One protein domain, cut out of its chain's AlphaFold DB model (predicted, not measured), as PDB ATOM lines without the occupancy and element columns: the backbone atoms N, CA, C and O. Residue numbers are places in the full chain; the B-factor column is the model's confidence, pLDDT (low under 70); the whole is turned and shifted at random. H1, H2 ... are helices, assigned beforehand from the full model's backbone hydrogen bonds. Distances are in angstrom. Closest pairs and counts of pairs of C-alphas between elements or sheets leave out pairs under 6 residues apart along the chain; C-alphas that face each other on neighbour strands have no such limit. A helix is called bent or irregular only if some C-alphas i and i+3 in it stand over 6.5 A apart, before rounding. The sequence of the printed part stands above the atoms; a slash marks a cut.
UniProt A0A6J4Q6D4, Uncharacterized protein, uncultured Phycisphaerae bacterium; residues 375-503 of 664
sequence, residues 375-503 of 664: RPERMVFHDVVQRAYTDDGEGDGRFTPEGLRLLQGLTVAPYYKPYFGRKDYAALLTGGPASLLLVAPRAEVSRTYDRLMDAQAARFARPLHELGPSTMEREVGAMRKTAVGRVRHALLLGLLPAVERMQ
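Overview. This is residues 375 to 503 of the 664 residues of an uncharacterized protein of uncultured Phycisphaerae bacterium (UniProt A0A6J4Q6D4). The longest helix, H4, runs lengthwise through one part of the domain with H1 alongside it in the opposite direction, while H5 folds back across H4 to make a helical hairpin; the short H7 sits in the middle of the whole. H2, the kinked H3 and H6 gather toward one end, and the last helix, H8, is near the final residue of H4 toward the other. The printed part has 129 residues with eight named helices, H1 to H8 in chain order, and no named strand, and its class is all helix. It is compact, with a radius of gyration of the C-alphas of 15.0 A, and spans 47 by 35 by 25 A.

Along the chain. H4, residues 442 to 460, is 26.8 A long, from C-alpha 442 at (143.869, 155.794, 202.638) to C-alpha 460 at (134.176, 163.855, 178.941). H1, residues 375 to 388, begins at C-alpha 375 at (137.468, 152.509, 184.723) and is 19.9 A long. H2, residues 401 to 412, measures 17.1 A, and H3, residues 422 to 438, 17.0 A. H5 is residues 471 to 481, 15.3 A. The short ones are H6, residues 483 to 488, 8.5 A; H7, residues 490 to 495, 8.8 A; and H8, residues 499 to 503, 6.6 A, ending at C-alpha 503 at (140.150, 165.300, 176.102).

Arrangement. H4 is the hub, touching three helices. It touches H1 at a shallow tilt of 10 degrees, opposite ways, with the C-alphas of Val 385 and Arg 442 closest at 7.1 A. With residues 452 to 456 alone it touches H5, its hairpin partner, at a steep tilt of 45 degrees; the closest C-alphas, Leu 452 and Met 472, are 5.6 A apart. H4 and H7 only just touch, with 3 pairs of C-alphas within 8 A, the closest Val 445 and Leu 492 at 6.5 A. H2 touches H7 with residues 407 to 411 alone, the C-alphas of Leu 407 and Leu 491 being closest at 6.3 A, and touches H1 with residues 401 to 406 alone, where the C-alphas of Ala 388 and Gly 403 are closest at 3.4 A. H3 touches H6 at a steep tilt of 48 degrees, its closest C-alphas being Leu 438 and Arg 488 at 5.5 A. H5 and H6 touch only at the corner, with the C-alphas of Met 479 and Gly 485 closest at 4.4 A. H8 is close to H4 but not clearly touching, the C-alphas of Phe 460 and Gln 503 being closest at 6.8 A. H3 is irregular, C-alphas 430 and 433 being 9.1 A apart, with a kink of 108 degrees near residue 432. Every O i to N i+4 pair is within hydrogen-bond range in H1, H2, H4, H5, H6, H7 and H8, but 7 of 13 in H3.

Size, cuts and confidence. The C-alphas farthest apart, Pro 433 and His 465, are 47.8 A apart. The printed part has no cut. The link from H1 to H2, residues 389 to 400, is long. The mean pLDDT of the printed part is 81.8, and residues 409 to 431 are under 70.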
ATOM      1  N   ARG A 375     137.607 153.614 183.761       92.12
ATOM      2  CA  ARG A 375     137.468 152.509 184.723       92.12
ATOM      3  C   ARG A 375     138.787 151.746 184.936       92.12
ATOM      4  O   ARG A 375     139.119 151.524 186.102       92.12
ATOM      5  N   PRO A 376     139.571 151.383 183.900       91.56
ATOM      6  CA  PRO A 376     140.840 150.677 184.101       91.56
ATOM      7  C   PRO A 376     141.884 151.495 184.880       91.56
ATOM      8  O   PRO A 376     142.607 150.944 185.705       91.56
ATOM      9  N   GLU A 377     141.928 152.818 184.708       91.94
ATOM     10  CA  GLU A 377     142.820 153.719 185.458       91.94
ATOM     11  C   GLU A 377     142.476 153.717 186.946       91.94
ATOM     12  O   GLU A 377     143.369 153.684 187.794       91.94
ATOM     13  N   ARG A 378     141.177 153.694 187.269       94.31
ATOM     14  CA  ARG A 378     140.719 153.555 188.655       94.31
ATOM     15  C   ARG A 378     141.123 152.218 189.250       94.31
ATOM     16  O   ARG A 378     141.568 152.189 190.393       94.31
ATOM     17  N   MET A 379     141.004 151.131 188.488       93.94
ATOM     18  CA  MET A 379     141.468 149.812 188.932       93.94
ATOM     19  C   MET A 379     142.966 149.832 189.245       93.94
ATOM     20  O   MET A 379     143.374 149.310 190.277       93.94
ATOM     21  N   VAL A 380     143.779 150.488 188.409       91.62
ATOM     22  CA  VAL A 380     145.219 150.661 188.660       91.62
ATOM     23  C   VAL A 380     145.467 151.425 189.953       91.62
ATOM     24  O   VAL A 380     146.264 150.990 190.782       91.62
ATOM     25  N   PHE A 381     144.789 152.555 190.138       93.88
ATOM     26  CA  PHE A 381     144.958 153.365 191.336       93.88
ATOM     27  C   PHE A 381     144.586 152.587 192.604       93.88
ATOM     28  O   PHE A 381     145.380 152.531 193.545       93.88
ATOM     29  N   HIS A 382     143.420 151.940 192.618       95.06
ATOM     30  CA  HIS A 382     142.956 151.191 193.784       95.06
ATOM     31  C   HIS A 382     143.779 149.919 194.036       95.06
ATOM     32  O   HIS A 382     144.014 149.591 195.199       95.06
ATOM     33  N   ASP A 383     144.318 149.265 192.997       93.00
ATOM     34  CA  ASP A 383     145.281 148.163 193.156       93.00
ATOM     35  C   ASP A 383     146.562 148.626 193.864       93.00
ATOM     36  O   ASP A 383     147.080 147.939 194.748       93.00
ATOM     37  N   VAL A 384     147.060 149.819 193.535       91.44
ATOM     38  CA  VAL A 384     148.229 150.376 194.222       91.44
ATOM     39  C   VAL A 384     147.880 150.801 195.649       91.44
ATOM     40  O   VAL A 384     148.657 150.533 196.563       91.44
ATOM     41  N   VAL A 385     146.714 151.414 195.884       93.88
ATOM     42  CA  VAL A 385     146.291 151.831 197.232       93.88
ATOM     43  C   VAL A 385     146.161 150.636 198.179       93.88
ATOM     44  O   VAL A 385     146.741 150.682 199.266       93.88
ATOM     45  N   GLN A 386     145.495 149.545 197.775       92.94
ATOM     46  CA  GLN A 386     145.345 148.353 198.631       92.94
ATOM     47  C   GLN A 386     146.690 147.679 198.969       92.94
ATOM     48  O   GLN A 386     146.799 146.959 199.961       92.94
ATOM     49  N   ARG A 387     147.726 147.921 198.152       91.12
ATOM     50  CA  ARG A 387     149.096 147.414 198.345       91.12
ATOM     51  C   ARG A 387     150.024 148.409 199.040       91.12
ATOM     52  O   ARG A 387     151.115 148.022 199.451       91.12
ATOM     53  N   ALA A 388     149.614 149.669 199.172       90.62
ATOM     54  CA  ALA A 388     150.401 150.727 199.798       90.62
ATOM     55  C   ALA A 388     149.926 151.091 201.213       90.62
ATOM     56  O   ALA A 388     150.715 151.595 202.018       90.62
ATOM     57  N   TYR A 389     148.663 150.818 201.538       94.19
ATOM     58  CA  TYR A 389     148.049 151.151 202.820       94.19
ATOM     59  C   TYR A 389     147.554 149.908 203.552       94.19
ATOM     60  O   TYR A 389     147.225 148.896 202.935       94.19
ATOM     61  N   THR A 390     147.448 150.008 204.876       94.88
ATOM     62  CA  THR A 390     146.631 149.076 205.663       94.88
ATOM     63  C   THR A 390     145.142 149.250 205.333       94.88
ATOM     64  O   THR A 390     144.753 150.180 204.623       94.88
ATOM     65  N   ASP A 391     144.301 148.381 205.885       94.25
ATOM     66  CA  ASP A 391     142.844 148.532 205.903       94.25
ATOM     67  C   ASP A 391     142.359 148.384 207.348       94.25
ATOM     68  O   ASP A 391     142.804 147.461 208.037       94.25
ATOM     69  N   ASP A 392     141.525 149.301 207.827       92.38
ATOM     70  CA  ASP A 392     140.885 149.205 209.143       92.38
ATOM     71  C   ASP A 392     139.510 148.516 209.106       92.38
ATOM     72  O   ASP A 392     138.919 148.293 210.162       92.38
ATOM     73  N   GLY A 393     139.037 148.127 207.916       90.12
ATOM     74  CA  GLY A 393     137.736 147.495 207.690       90.12
ATOM     75  C   GLY A 393     136.636 148.476 207.274       90.12
ATOM     76  O   GLY A 393     135.641 148.043 206.701       90.12
ATOM     77  N   GLU A 394     136.837 149.780 207.477       90.50
ATOM     78  CA  GLU A 394     135.922 150.853 207.056       90.50
ATOM     79  C   GLU A 394     136.449 151.593 205.808       90.50
ATOM     80  O   GLU A 394     135.889 152.598 205.363       90.50
ATOM     81  N   GLY A 395     137.540 151.091 205.217       87.06
ATOM     82  CA  GLY A 395     138.165 151.633 204.014       87.06
ATOM     83  C   GLY A 395     139.197 152.734 204.269       87.06
ATOM     84  O   GLY A 395     139.718 153.297 203.297       87.06
ATOM     85  N   ASP A 396     139.530 153.033 205.531       94.44
ATOM     86  CA  ASP A 396     140.680 153.869 205.871       94.44
ATOM     87  C   ASP A 396     141.904 153.014 206.231       94.44
ATOM     88  O   ASP A 396     141.904 151.782 206.206       94.44
ATOM     89  N   GLY A 397     143.032 153.671 206.464       93.81
ATOM     90  CA  GLY A 397     144.281 152.988 206.703       93.81
ATOM     91  C   GLY A 397     145.472 153.915 206.636       93.81
ATOM     92  O   GLY A 397     145.435 155.026 206.100       93.81
ATOM     93  N   ARG A 398     146.577 153.418 207.180       91.56
ATOM     94  CA  ARG A 398     147.840 154.146 207.226       91.56
ATOM     95  C   ARG A 398     148.795 153.654 206.157       91.56
ATOM     96  O   ARG A 398     148.763 152.488 205.767       91.56
ATOM     97  N   PHE A 399     149.671 154.551 205.732       92.25
ATOM     98  CA  PHE A 399     150.726 154.234 204.785       92.25
ATOM     99  C   PHE A 399     151.717 153.227 205.382       92.25
ATOM    100  O   PHE A 399     152.043 153.294 206.571       92.25
ATOM    101  N   THR A 400     152.182 152.287 204.562       91.62
ATOM    102  CA  THR A 400     153.016 151.152 204.994       91.62
ATOM    103  C   THR A 400     154.456 151.269 204.482       91.62
ATOM    104  O   THR A 400     154.720 152.025 203.539       91.62
ATOM    105  N   PRO A 401     155.412 150.511 205.054       87.19
ATOM    106  CA  PRO A 401     156.750 150.368 204.484       87.19
ATOM    107  C   PRO A 401     156.728 149.887 203.026       87.19
ATOM    108  O   PRO A 401     157.499 150.377 202.202       87.19
ATOM    109  N   GLU A 402     155.825 148.966 202.690       85.88
ATOM    110  CA  GLU A 402     155.598 148.469 201.331       85.88
ATOM    111  C   GLU A 402     155.081 149.581 200.415       85.88
ATOM    112  O   GLU A 402     155.587 149.746 199.308       85.88
ATOM    113  N   GLY A 403     154.148 150.407 200.895       87.12
ATOM    114  CA  GLY A 403     153.678 151.597 200.187       87.12
ATOM    115  C   GLY A 403     154.789 152.598 199.899       87.12
ATOM    116  O   GLY A 403     154.853 153.147 198.799       87.12
ATOM    117  N   LEU A 404     155.709 152.795 200.846       83.12
ATOM    118  CA  LEU A 404     156.873 153.650 200.631       83.12
ATOM    119  C   LEU A 404     157.776 153.086 199.526       83.12
ATOM    120  O   LEU A 404     158.194 153.848 198.660       83.12
ATOM    121  N   ARG A 405     158.027 151.770 199.498       79.25
ATOM    122  CA  ARG A 405     158.789 151.109 198.417       79.25
ATOM    123  C   ARG A 405     158.074 151.167 197.062       79.25
ATOM    124  O   ARG A 405     158.720 151.396 196.043       79.25
ATOM    125  N   LEU A 406     156.750 151.022 197.039       79.75
ATOM    126  CA  LEU A 406     155.940 151.184 195.824       79.75
ATOM    127  C   LEU A 406     156.059 152.589 195.256       79.75
ATOM    128  O   LEU A 406     156.337 152.770 194.073       79.75
ATOM    129  N   LEU A 407     155.878 153.587 196.117       78.44
ATOM    130  CA  LEU A 407     156.015 154.982 195.738       78.44
ATOM    131  C   LEU A 407     157.430 155.279 195.237       78.44
ATOM    132  O   LEU A 407     157.581 156.058 194.300       78.44
ATOM    133  N   GLN A 408     158.451 154.622 195.799       71.75
ATOM    134  CA  GLN A 408     159.798 154.699 195.249       71.75
ATOM    135  C   GLN A 408     159.828 154.195 193.802       71.75
ATOM    136  O   GLN A 408     160.174 154.970 192.912       71.75
ATOM    137  N   GLY A 409     159.369 152.966 193.545       68.69
ATOM    138  CA  GLY A 409     159.299 152.384 192.196       68.69
ATOM    139  C   GLY A 409     158.561 153.265 191.176       68.69
ATOM    140  O   GLY A 409     159.052 153.472 190.069       68.69
ATOM    141  N   LEU A 410     157.445 153.888 191.579       67.88
ATOM    142  CA  LEU A 410     156.656 154.786 190.718       67.88
ATOM    143  C   LEU A 410     157.440 156.029 190.263       67.88
ATOM    144  O   LEU A 410     157.156 156.586 189.207       67.88
ATOM    145  N   THR A 411     158.416 156.478 191.054       57.03
ATOM    146  CA  THR A 411     159.169 157.718 190.793       57.03
ATOM    147  C   THR A 411     160.483 157.521 190.037       57.03
ATOM    148  O   THR A 411     160.974 158.480 189.445       57.03
ATOM    149  N   VAL A 412     161.048 156.307 190.045       46.81
ATOM    150  CA  VAL A 412     162.270 155.942 189.296       46.81
ATOM    151  C   VAL A 412     161.988 155.228 187.970       46.81
ATOM    152  O   VAL A 412     162.922 154.983 187.210       46.81
ATOM    153  N   ALA A 413     160.725 154.935 187.645       47.38
ATOM    154  CA  ALA A 413     160.366 154.348 186.358       47.38
ATOM    155  C   ALA A 413     160.790 155.275 185.186       47.38
ATOM    156  O   ALA A 413     160.329 156.419 185.121       47.38
ATOM    157  N   PRO A 414     161.613 154.801 184.225       37.62
ATOM    158  CA  PRO A 414     162.271 155.635 183.203       37.62
ATOM    159  C   PRO A 414     161.320 156.364 182.234       37.62
ATOM    160  O   PRO A 414     161.750 157.236 181.480       37.62
ATOM    161  N   TYR A 415     160.024 156.043 182.262       40.91
ATOM    162  CA  TYR A 415     158.995 156.623 181.395       40.91
ATOM    163  C   TYR A 415     158.276 157.835 181.993       40.91
ATOM    164  O   TYR A 415     157.606 158.571 181.265       40.91
ATOM    165  N   TYR A 416     158.423 158.081 183.295       44.59
ATOM    166  CA  TYR A 416     157.817 159.226 183.961       44.59
ATOM    167  C   TYR A 416     158.903 160.254 184.270       44.59
ATOM    168  O   TYR A 416     159.827 160.000 185.041       44.59
ATOM    169  N   LYS A 417     158.798 161.455 183.682       42.66
ATOM    170  CA  LYS A 417     159.588 162.608 184.147       42.66
ATOM    171  C   LYS A 417     159.360 162.718 185.663       42.66
ATOM    172  O   LYS A 417     158.191 162.703 186.049       42.66
ATOM    173  N   PRO A 418     160.396 162.847 186.514       47.69
ATOM    174  CA  PRO A 418     160.190 162.903 187.955       47.69
ATOM    175  C   PRO A 418     159.309 164.108 188.294       47.69
ATOM    176  O   PRO A 418     159.768 165.249 188.319       47.69
ATOM    177  N   TYR A 419     158.015 163.873 188.529       46.34
ATOM    178  CA  TYR A 419     157.100 164.905 189.027       46.34
ATOM    179  C   TYR A 419     157.494 165.335 190.451       46.34
ATOM    180  O   TYR A 419     157.101 166.405 190.912       46.34
ATOM    181  N   PHE A 420     158.319 164.518 191.117       51.75
ATOM    182  CA  PHE A 420     158.991 164.805 192.375       51.75
ATOM    183  C   PHE A 420     160.440 165.216 192.124       51.75
ATOM    184  O   PHE A 420     161.228 164.470 191.546       51.75
ATOM    185  N   GLY A 421     160.820 166.398 192.609       51.84
ATOM    186  CA  GLY A 421     162.226 166.776 192.660       51.84
ATOM    187  C   GLY A 421     162.989 165.880 193.640       51.84
ATOM    188  O   GLY A 421     162.470 165.518 194.697       51.84
ATOM    189  N   ARG A 422     164.264 165.594 193.345       54.62
ATOM    190  CA  ARG A 422     165.174 164.778 194.182       54.62
ATOM    191  C   ARG A 422     165.183 165.186 195.672       54.62
ATOM    192  O   ARG A 422     165.429 164.350 196.533       54.62
ATOM    193  N   LYS A 423     164.889 166.458 195.981       56.31
ATOM    194  CA  LYS A 423     164.820 167.027 197.342       56.31
ATOM    195  C   LYS A 423     163.516 166.716 198.091       56.31
ATOM    196  O   LYS A 423     163.580 166.386 199.268       56.31
ATOM    197  N   ASP A 424     162.360 166.788 197.424       56.97
ATOM    198  CA  ASP A 424     161.067 166.422 198.034       56.97
ATOM    199  C   ASP A 424     161.044 164.920 198.358       56.97
ATOM    200  O   ASP A 424     160.556 164.484 199.398       56.97
ATOM    201  N   TYR A 425     161.669 164.135 197.482       58.28
ATOM    202  CA  TYR A 425     161.843 162.700 197.634       58.28
ATOM    203  C   TYR A 425     162.804 162.341 198.776       58.28
ATOM    204  O   TYR A 425     162.488 161.489 199.601       58.28
ATOM    205  N   ALA A 426     163.931 163.051 198.909       56.03
ATOM    206  CA  ALA A 426     164.825 162.901 200.057       56.03
ATOM    207  C   ALA A 426     164.115 163.188 201.395       56.03
ATOM    208  O   ALA A 426     164.392 162.508 202.378       56.03
ATOM    209  N   ALA A 427     163.166 164.130 201.442       56.84
ATOM    210  CA  ALA A 427     162.380 164.412 202.646       56.84
ATOM    211  C   ALA A 427     161.414 163.266 203.009       56.84
ATOM    212  O   ALA A 427     161.291 162.914 204.181       56.84
ATOM    213  N   LEU A 428     160.775 162.636 202.016       58.81
ATOM    214  CA  LEU A 428     159.917 161.468 202.240       58.81
ATOM    215  C   LEU A 428     160.737 160.223 202.639       58.81
ATOM    216  O   LEU A 428     160.370 159.506 203.569       58.81
ATOM    217  N   LEU A 429     161.881 160.005 201.980       54.59
ATOM    218  CA  LEU A 429     162.797 158.886 202.228       54.59
ATOM    219  C   LEU A 429     163.505 158.953 203.582       54.59
ATOM    220  O   LEU A 429     163.685 157.929 204.233       54.59
ATOM    221  N   THR A 430     163.904 160.148 204.015       55.94
ATOM    222  CA  THR A 430     164.529 160.345 205.335       55.94
ATOM    223  C   THR A 430     163.503 160.346 206.469       55.94
ATOM    224  O   THR A 430     163.874 160.177 207.628       55.94
ATOM    225  N   GLY A 431     162.213 160.495 206.144       61.94
ATOM    226  CA  GLY A 431     161.117 160.491 207.106       61.94
ATOM    227  C   GLY A 431     160.787 159.109 207.672       61.94
ATOM    228  O   GLY A 431     160.506 159.013 208.867       61.94
ATOM    229  N   GLY A 432     160.824 158.046 206.856       77.00
ATOM    230  CA  GLY A 432     160.458 156.681 207.265       77.00
ATOM    231  C   GLY A 432     159.119 156.659 208.032       77.00
ATOM    232  O   GLY A 432     158.095 157.019 207.453       77.00
ATOM    233  N   PRO A 433     159.104 156.341 209.337       82.38
ATOM    234  CA  PRO A 433     157.931 156.455 210.211       82.38
ATOM    235  C   PRO A 433     157.213 157.814 210.212       82.38
ATOM    236  O   PRO A 433     156.003 157.869 210.420       82.38
ATOM    237  N   ALA A 434     157.920 158.919 209.953       81.44
ATOM    238  CA  ALA A 434     157.313 160.247 209.844       81.44
ATOM    239  C   ALA A 434     156.371 160.376 208.633       81.44
ATOM    240  O   ALA A 434     155.528 161.271 208.619       81.44
ATOM    241  N   SER A 435     156.455 159.471 207.647       80.19
ATOM    242  CA  SER A 435     155.505 159.414 206.526       80.19
ATOM    243  C   SER A 435     154.053 159.263 206.991       80.19
ATOM    244  O   SER A 435     153.170 159.835 206.359       80.19
ATOM    245  N   LEU A 436     153.812 158.619 208.143       84.50
ATOM    246  CA  LEU A 436     152.490 158.496 208.771       84.50
ATOM    247  C   LEU A 436     151.818 159.846 209.072       84.50
ATOM    248  O   LEU A 436     150.599 159.908 209.180       84.50
ATOM    249  N   LEU A 437     152.606 160.910 209.242       85.44
ATOM    250  CA  LEU A 437     152.113 162.264 209.514       85.44
ATOM    251  C   LEU A 437     152.054 163.131 208.254       85.44
ATOM    252  O   LEU A 437     151.371 164.153 208.231       85.44
ATOM    253  N   LEU A 438     152.828 162.765 207.234       83.75
ATOM    254  CA  LEU A 438     153.070 163.597 206.062       83.75
ATOM    255  C   LEU A 438     152.210 163.191 204.866       83.75
ATOM    256  O   LEU A 438     151.822 164.064 204.096       83.75
ATOM    257  N   VAL A 439     151.919 161.898 204.715       87.56
ATOM    258  CA  VAL A 439     151.128 161.330 203.616       87.56
ATOM    259  C   VAL A 439     149.650 161.292 204.010       87.56
ATOM    260  O   VAL A 439     149.319 161.080 205.177       87.56
ATOM    261  N   ALA A 440     148.752 161.536 203.053       92.12
ATOM    262  CA  ALA A 440     147.315 161.429 203.286       92.12
ATOM    263  C   ALA A 440     146.919 159.997 203.703       92.12
ATOM    264  O   ALA A 440     147.505 159.038 203.199       92.12
ATOM    265  N   PRO A 441     145.923 159.829 204.589       94.06
ATOM    266  CA  PRO A 441     145.379 158.514 204.917       94.06
ATOM    267  C   PRO A 441     144.648 157.897 203.713       94.06
ATOM    268  O   PRO A 441     144.259 158.602 202.771       94.06
ATOM    269  N   ARG A 442     144.452 156.573 203.744       95.38
ATOM    270  CA  ARG A 442     143.869 155.794 202.638       95.38
ATOM    271  C   ARG A 442     142.521 156.354 202.182       95.38
ATOM    272  O   ARG A 442     142.328 156.601 200.992       95.38
ATOM    273  N   ALA A 443     141.609 156.615 203.114       96.06
ATOM    274  CA  ALA A 443     140.272 157.086 202.773       96.06
ATOM    275  C   ALA A 443     140.294 158.480 202.132       96.06
ATOM    276  O   ALA A 443     139.435 158.803 201.313       96.06
ATOM    277  N   GLU A 444     141.244 159.340 202.507       95.56
ATOM    278  CA  GLU A 444     141.390 160.663 201.897       95.56
ATOM    279  C   GLU A 444     141.938 160.566 200.476       95.56
ATOM    280  O   GLU A 444     141.380 161.190 199.571       95.56
ATOM    281  N   VAL A 445     142.996 159.775 200.259       94.25
ATOM    282  CA  VAL A 445     143.610 159.653 198.931       94.25
ATOM    283  C   VAL A 445     142.651 158.990 197.939       94.25
ATOM    284  O   VAL A 445     142.515 159.490 196.822       94.25
ATOM    285  N   SER A 446     141.915 157.956 198.363       96.00
ATOM    286  CA  SER A 446     140.915 157.285 197.526       96.00
ATOM    287  C   SER A 446     139.743 158.193 197.180       96.00
ATOM    288  O   SER A 446     139.471 158.399 196.001       96.00
ATOM    289  N   ARG A 447     139.112 158.839 198.172       96.62
ATOM    290  CA  ARG A 447     138.001 159.774 197.908       96.62
ATOM    291  C   ARG A 447     138.424 160.947 197.033       96.62
ATOM    292  O   ARG A 447     137.654 161.391 196.187       96.62
ATOM    293  N   THR A 448     139.634 161.467 197.239       95.88
ATOM    294  CA  THR A 448     140.160 162.562 196.416       95.88
ATOM    295  C   THR A 448     140.348 162.104 194.978       95.88
ATOM    296  O   THR A 448     139.895 162.797 194.072       95.88
ATOM    297  N   TYR A 449     140.961 160.940 194.760       95.62
ATOM    298  CA  TYR A 449     141.156 160.392 193.423       95.62
ATOM    299  C   TYR A 449     139.827 160.104 192.719       95.62
ATOM    300  O   TYR A 449     139.619 160.582 191.608       95.62
ATOM    301  N   ASP A 450     138.900 159.398 193.373       96.44
ATOM    302  CA  ASP A 450     137.613 159.045 192.768       96.44
ATOM    303  C   ASP A 450     136.802 160.287 192.399       96.44
ATOM    304  O   ASP A 450     136.331 160.382 191.269       96.44
ATOM    305  N   ARG A 451     136.742 161.287 193.286       96.38
ATOM    306  CA  ARG A 451     136.076 162.567 193.008       96.38
ATOM    307  C   ARG A 451     136.698 163.303 191.822       96.38
ATOM    308  O   ARG A 451     135.975 163.888 191.018       96.38
ATOM    309  N   LEU A 452     138.027 163.313 191.719       94.69
ATOM    310  CA  LEU A 452     138.730 163.939 190.599       94.69
ATOM    311  C   LEU A 452     138.439 163.210 189.279       94.69
ATOM    312  O   LEU A 452     138.163 163.851 188.264       94.69
ATOM    313  N   MET A 453     138.433 161.879 189.306       93.94
ATOM    314  CA  MET A 453     138.114 161.049 188.147       93.94
ATOM    315  C   MET A 453     136.628 161.133 187.764       93.94
ATOM    316  O   MET A 453     136.315 161.086 186.576       93.94
ATOM    317  N   ASP A 454     135.713 161.294 188.726       95.19
ATOM    318  CA  ASP A 454     134.278 161.514 188.482       95.19
ATOM    319  C   ASP A 454     134.066 162.870 187.812       95.19
ATOM    320  O   ASP A 454     133.373 162.971 186.800       95.19
ATOM    321  N   ALA A 455     134.728 163.908 188.333       93.56
ATOM    322  CA  ALA A 455     134.705 165.234 187.734       93.56
ATOM    323  C   ALA A 455     135.250 165.208 186.299       93.56
ATOM    324  O   ALA A 455     134.690 165.868 185.426       93.56
ATOM    325  N   GLN A 456     136.306 164.435 186.030       92.62
ATOM    326  CA  GLN A 456     136.839 164.289 184.678       92.62
ATOM    327  C   GLN A 456     135.907 163.484 183.758       92.62
ATOM    328  O   GLN A 456     135.702 163.885 182.615       92.62
ATOM    329  N   ALA A 457     135.299 162.396 184.235       93.25
ATOM    330  CA  ALA A 457     134.324 161.628 183.460       93.25
ATOM    331  C   ALA A 457     133.095 162.477 183.089       93.25
ATOM    332  O   ALA A 457     132.647 162.456 181.946       93.25
ATOM    333  N   ALA A 458     132.605 163.303 184.020       93.44
ATOM    334  CA  ALA A 458     131.520 164.248 183.756       93.44
ATOM    335  C   ALA A 458     131.901 165.322 182.721       93.44
ATOM    336  O   ALA A 458     131.040 165.794 181.981       93.44
ATOM    337  N   ARG A 459     133.185 165.705 182.642       92.38
ATOM    338  CA  ARG A 459     133.690 166.593 181.581       92.38
ATOM    339  C   ARG A 459     133.728 165.892 180.229       92.38
ATOM    340  O   ARG A 459     133.302 166.487 179.249       92.38
ATOM    341  N   PHE A 460     134.174 164.636 180.179       92.00
ATOM    342  CA  PHE A 460     134.176 163.855 178.941       92.00
ATOM    343  C   PHE A 460     132.772 163.679 178.351       92.00
ATOM    344  O   PHE A 460     132.635 163.604 177.136       92.00
ATOM    345  N   ALA A 461     131.735 163.649 179.188       93.06
ATOM    346  CA  ALA A 461     130.345 163.511 178.760       93.06
ATOM    347  C   ALA A 461     129.726 164.792 178.157       93.06
ATOM    348  O   ALA A 461     128.529 164.809 177.881       93.06
ATOM    349  N   ARG A 462     130.495 165.877 177.991       91.62
ATOM    350  CA  ARG A 462     129.992 167.166 177.498       91.62
ATOM    351  C   ARG A 462     130.820 167.686 176.318       91.62
ATOM    352  O   ARG A 462     132.025 167.432 176.280       91.62
ATOM    353  N   PRO A 463     130.212 168.447 175.389       88.69
ATOM    354  CA  PRO A 463     130.939 169.076 174.292       88.69
ATOM    355  C   PRO A 463     132.006 170.056 174.791       88.69
ATOM    356  O   PRO A 463     131.775 170.800 175.746       88.69
ATOM    357  N   LEU A 464     133.149 170.100 174.101       85.88
ATOM    358  CA  LEU A 464     134.301 170.925 174.480       85.88
ATOM    359  C   LEU A 464     133.962 172.416 174.655       85.88
ATOM    360  O   LEU A 464     134.363 173.009 175.654       85.88
ATOM    361  N   HIS A 465     133.193 173.008 173.738       86.19
ATOM    362  CA  HIS A 465     132.808 174.426 173.782       86.19
ATOM    363  C   HIS A 465     131.938 174.814 174.993       86.19
ATOM    364  O   HIS A 465     131.823 175.998 175.305       86.19
ATOM    365  N   GLU A 466     131.338 173.850 175.697       88.94
ATOM    366  CA  GLU A 466     130.581 174.110 176.926       88.94
ATOM    367  C   GLU A 466     131.408 173.928 178.213       88.94
ATOM    368  O   GLU A 466     130.893 174.104 179.329       88.94
ATOM    369  N   LEU A 467     132.667 173.497 178.091       86.00
ATOM    370  CA  LEU A 467     133.505 173.179 179.239       86.00
ATOM    371  C   LEU A 467     134.103 174.447 179.856       86.00
ATOM    372  O   LEU A 467     134.790 175.228 179.208       86.00
ATOM    373  N   GLY A 468     133.915 174.600 181.167       83.38
ATOM    374  CA  GLY A 468     134.656 175.571 181.972       83.38
ATOM    375  C   GLY A 468     136.034 175.054 182.424       83.38
ATOM    376  O   GLY A 468     136.439 173.938 182.066       83.38
ATOM    377  N   PRO A 469     136.736 175.808 183.291       82.25
ATOM    378  CA  PRO A 469     138.036 175.418 183.841       82.25
ATOM    379  C   PRO A 469     138.028 174.028 184.497       82.25
ATOM    380  O   PRO A 469     137.095 173.678 185.224       82.25
ATOM    381  N   SER A 470     139.087 173.245 184.278       84.50
ATOM    382  CA  SER A 470     139.235 171.889 184.828       84.50
ATOM    383  C   SER A 470     139.385 171.914 186.356       84.50
ATOM    384  O   SER A 470     140.307 172.525 186.903       84.50
ATOM    385  N   THR A 471     138.472 171.245 187.075       88.25
ATOM    386  CA  THR A 471     138.600 171.030 188.530       88.25
ATOM    387  C   THR A 471     139.837 170.193 188.844       88.25
ATOM    388  O   THR A 471     140.578 170.525 189.767       88.25
ATOM    389  N   MET A 472     140.089 169.162 188.031       87.38
ATOM    390  CA  MET A 472     141.278 168.322 188.124       87.38
ATOM    391  C   MET A 472     142.555 169.158 188.009       87.38
ATOM    392  O   MET A 472     143.372 169.124 188.925       87.38
ATOM    393  N   GLU A 473     142.698 169.971 186.961       85.12
ATOM    394  CA  GLU A 473     143.892 170.797 186.740       85.12
ATOM    395  C   GLU A 473     144.146 171.744 187.907       85.12
ATOM    396  O   GLU A 473     145.260 171.846 188.424       85.12
ATOM    397  N   ARG A 474     143.088 172.432 188.349       89.00
ATOM    398  CA  ARG A 474     143.166 173.410 189.434       89.00
ATOM    399  C   ARG A 474     143.622 172.763 190.732       89.00
ATOM    400  O   ARG A 474     144.509 173.299 191.397       89.00
ATOM    401  N   GLU A 475     143.029 171.633 191.103       90.88
ATOM    402  CA  GLU A 475     143.348 170.954 192.356       90.88
ATOM    403  C   GLU A 475     144.707 170.263 192.309       90.88
ATOM    404  O   GLU A 475     145.515 170.443 193.219       90.88
ATOM    405  N   VAL A 476     145.020 169.557 191.223       88.56
ATOM    406  CA  VAL A 476     146.336 168.938 191.013       88.56
ATOM    407  C   VAL A 476     147.426 170.005 190.960       88.56
ATOM    408  O   VAL A 476     148.492 169.850 191.562       88.56
ATOM    409  N   GLY A 477     147.154 171.130 190.302       87.19
ATOM    410  CA  GLY A 477     148.009 172.310 190.302       87.19
ATOM    411  C   GLY A 477     148.226 172.856 191.714       87.19
ATOM    412  O   GLY A 477     149.367 173.110 192.100       87.19
ATOM    413  N   ALA A 478     147.170 172.985 192.522       89.56
ATOM    414  CA  ALA A 478     147.272 173.412 193.919       89.56
ATOM    415  C   ALA A 478     148.094 172.434 194.779       89.56
ATOM    416  O   ALA A 478     148.965 172.874 195.533       89.56
ATOM    417  N   MET A 479     147.898 171.121 194.610       88.50
ATOM    418  CA  MET A 479     148.689 170.081 195.279       88.50
ATOM    419  C   MET A 479     150.173 170.183 194.907       88.50
ATOM    420  O   MET A 479     151.040 170.075 195.773       88.50
ATOM    421  N   ARG A 480     150.483 170.456 193.633       83.69
ATOM    422  CA  ARG A 480     151.863 170.573 193.132       83.69
ATOM    423  C   ARG A 480     152.585 171.839 193.595       83.69
ATOM    424  O   ARG A 480     153.811 171.811 193.724       83.69
ATOM    425  N   LYS A 481     151.862 172.931 193.872       85.50
ATOM    426  CA  LYS A 481     152.448 174.238 194.237       85.50
ATOM    427  C   LYS A 481     153.265 174.206 195.532       85.50
ATOM    428  O   LYS A 481     154.278 174.895 195.618       85.50
ATOM    429  N   THR A 482     152.872 173.412 196.529       84.56
ATOM    430  CA  THR A 482     153.530 173.401 197.851       84.56
ATOM    431  C   THR A 482     154.249 172.082 198.125       84.56
ATOM    432  O   THR A 482     153.803 171.024 197.691       84.56
ATOM    433  N   ALA A 483     155.359 172.120 198.874       80.06
ATOM    434  CA  ALA A 483     156.072 170.899 199.271       80.06
ATOM    435  C   ALA A 483     155.185 169.970 200.116       80.06
ATOM    436  O   ALA A 483     155.150 168.765 199.881       80.06
ATOM    437  N   VAL A 484     154.401 170.542 201.036       82.44
ATOM    438  CA  VAL A 484     153.429 169.801 201.856       82.44
ATOM    439  C   VAL A 484     152.359 169.149 200.980       82.44
ATOM    440  O   VAL A 484     152.079 167.968 201.149       82.44
ATOM    441  N   GLY A 485     151.801 169.880 200.008       85.75
ATOM    442  CA  GLY A 485     150.815 169.345 199.069       85.75
ATOM    443  C   GLY A 485     151.360 168.181 198.242       85.75
ATOM    444  O   GLY A 485     150.685 167.158 198.129       85.75
ATOM    445  N   ARG A 486     152.599 168.296 197.741       84.19
ATOM    446  CA  ARG A 486     153.273 167.229 196.985       84.19
ATOM    447  C   ARG A 486     153.482 165.977 197.826       84.19
ATOM    448  O   ARG A 486     153.165 164.889 197.364       84.19
ATOM    449  N   VAL A 487     153.988 166.128 199.050       81.75
ATOM    450  CA  VAL A 487     154.256 165.001 199.957       81.75
ATOM    451  C   VAL A 487     152.955 164.329 200.407       81.75
ATOM    452  O   VAL A 487     152.848 163.106 200.344       81.75
ATOM    453  N   ARG A 488     151.940 165.118 200.782       87.81
ATOM    454  CA  ARG A 488     150.637 164.604 201.225       87.81
ATOM    455  C   ARG A 488     149.936 163.775 200.157       87.81
ATOM    456  O   ARG A 488     149.394 162.719 200.468       87.81
ATOM    457  N   HIS A 489     149.989 164.225 198.907       87.94
ATOM    458  CA  HIS A 489     149.305 163.589 197.782       87.94
ATOM    459  C   HIS A 489     150.268 162.801 196.892       87.94
ATOM    460  O   HIS A 489     149.995 162.632 195.704       87.94
ATOM    461  N   ALA A 490     151.400 162.337 197.432       83.44
ATOM    462  CA  ALA A 490     152.479 161.809 196.606       83.44
ATOM    463  C   ALA A 490     152.039 160.630 195.727       83.44
ATOM    464  O   ALA A 490     152.308 160.611 194.526       83.44
ATOM    465  N   LEU A 491     151.291 159.695 196.320       85.38
ATOM    466  CA  LEU A 491     150.765 158.534 195.611       85.38
ATOM    467  C   LEU A 491     149.718 158.916 194.558       85.38
ATOM    468  O   LEU A 491     149.793 158.443 193.430       85.38
ATOM    469  N   LEU A 492     148.786 159.810 194.906       89.38
ATOM    470  CA  LEU A 492     147.783 160.321 193.971       89.38
ATOM    471  C   LEU A 492     148.468 160.960 192.764       89.38
ATOM    472  O   LEU A 492     148.234 160.541 191.638       89.38
ATOM    473  N   LEU A 493     149.384 161.903 192.990       85.00
ATOM    474  CA  LEU A 493     150.088 162.618 191.923       85.00
ATOM    475  C   LEU A 493     150.940 161.702 191.035       85.00
ATOM    476  O   LEU A 493     151.105 162.015 189.856       85.00
ATOM    477  N   GLY A 494     151.483 160.613 191.586       79.25
ATOM    478  CA  GLY A 494     152.251 159.614 190.838       79.25
ATOM    479  C   GLY A 494     151.394 158.686 189.971       79.25
ATOM    480  O   GLY A 494     151.901 158.134 189.003       79.25
ATOM    481  N   LEU A 495     150.106 158.538 190.293       85.25
ATOM    482  CA  LEU A 495     149.176 157.628 189.614       85.25
ATOM    483  C   LEU A 495     148.115 158.345 188.777       85.25
ATOM    484  O   LEU A 495     147.291 157.690 188.144       85.25
ATOM    485  N   LEU A 496     148.107 159.679 188.774       84.38
ATOM    486  CA  LEU A 496     147.180 160.438 187.947       84.38
ATOM    487  C   LEU A 496     147.505 160.246 186.456       84.38
ATOM    488  O   LEU A 496     148.594 160.628 186.014       84.38
ATOM    489  N   PRO A 497     146.561 159.718 185.656       77.12
ATOM    490  CA  PRO A 497     146.729 159.641 184.212       77.12
ATOM    491  C   PRO A 497     146.711 161.041 183.579       77.12
ATOM    492  O   PRO A 497     146.133 161.987 184.114       77.12
ATOM    493  N   ALA A 498     147.314 161.183 182.396       71.50
ATOM    494  CA  ALA A 498     147.336 162.438 181.634       71.50
ATOM    495  C   ALA A 498     145.994 162.722 180.914       71.50
ATOM    496  O   ALA A 498     145.958 162.957 179.708       71.50
ATOM    497  N   VAL A 499     144.881 162.687 181.653       74.38
ATOM    498  CA  VAL A 499     143.495 162.715 181.138       74.38
ATOM    499  C   VAL A 499     143.097 164.004 180.425       74.38
ATOM    500  O   VAL A 499     142.252 163.981 179.539       74.38
ATOM    501  N   GLU A 500     143.729 165.132 180.727       70.50
ATOM    502  CA  GLU A 500     143.439 166.389 180.022       70.50
ATOM    503  C   GLU A 500     143.921 166.349 178.577       70.50
ATOM    504  O   GLU A 500     143.205 166.744 177.658       70.50
ATOM    505  N   ARG A 501     145.103 165.764 178.352       72.75
ATOM    506  CA  ARG A 501     145.594 165.508 176.994       72.75
ATOM    507  C   ARG A 501     144.670 164.549 176.253       72.75
ATOM    508  O   ARG A 501     144.552 164.657 175.040       72.75
ATOM    509  N   MET A 502     144.000 163.649 176.970       80.50
ATOM    510  CA  MET A 502     143.020 162.749 176.369       80.50
ATOM    511  C   MET A 502     141.792 163.488 175.854       80.50
ATOM    512  O   MET A 502     141.389 163.204 174.732       80.50
ATOM    513  N   GLN A 503     141.254 164.464 176.600       82.44
ATOM    514  CA  GLN A 503     140.150 165.300 176.102       82.44
ATOM    515  C   GLN A 503     140.531 165.922 174.759       82.44
ATOM    516  O   GLN A 503     139.798 165.783 173.789       82.44
TER     517      GLN A 503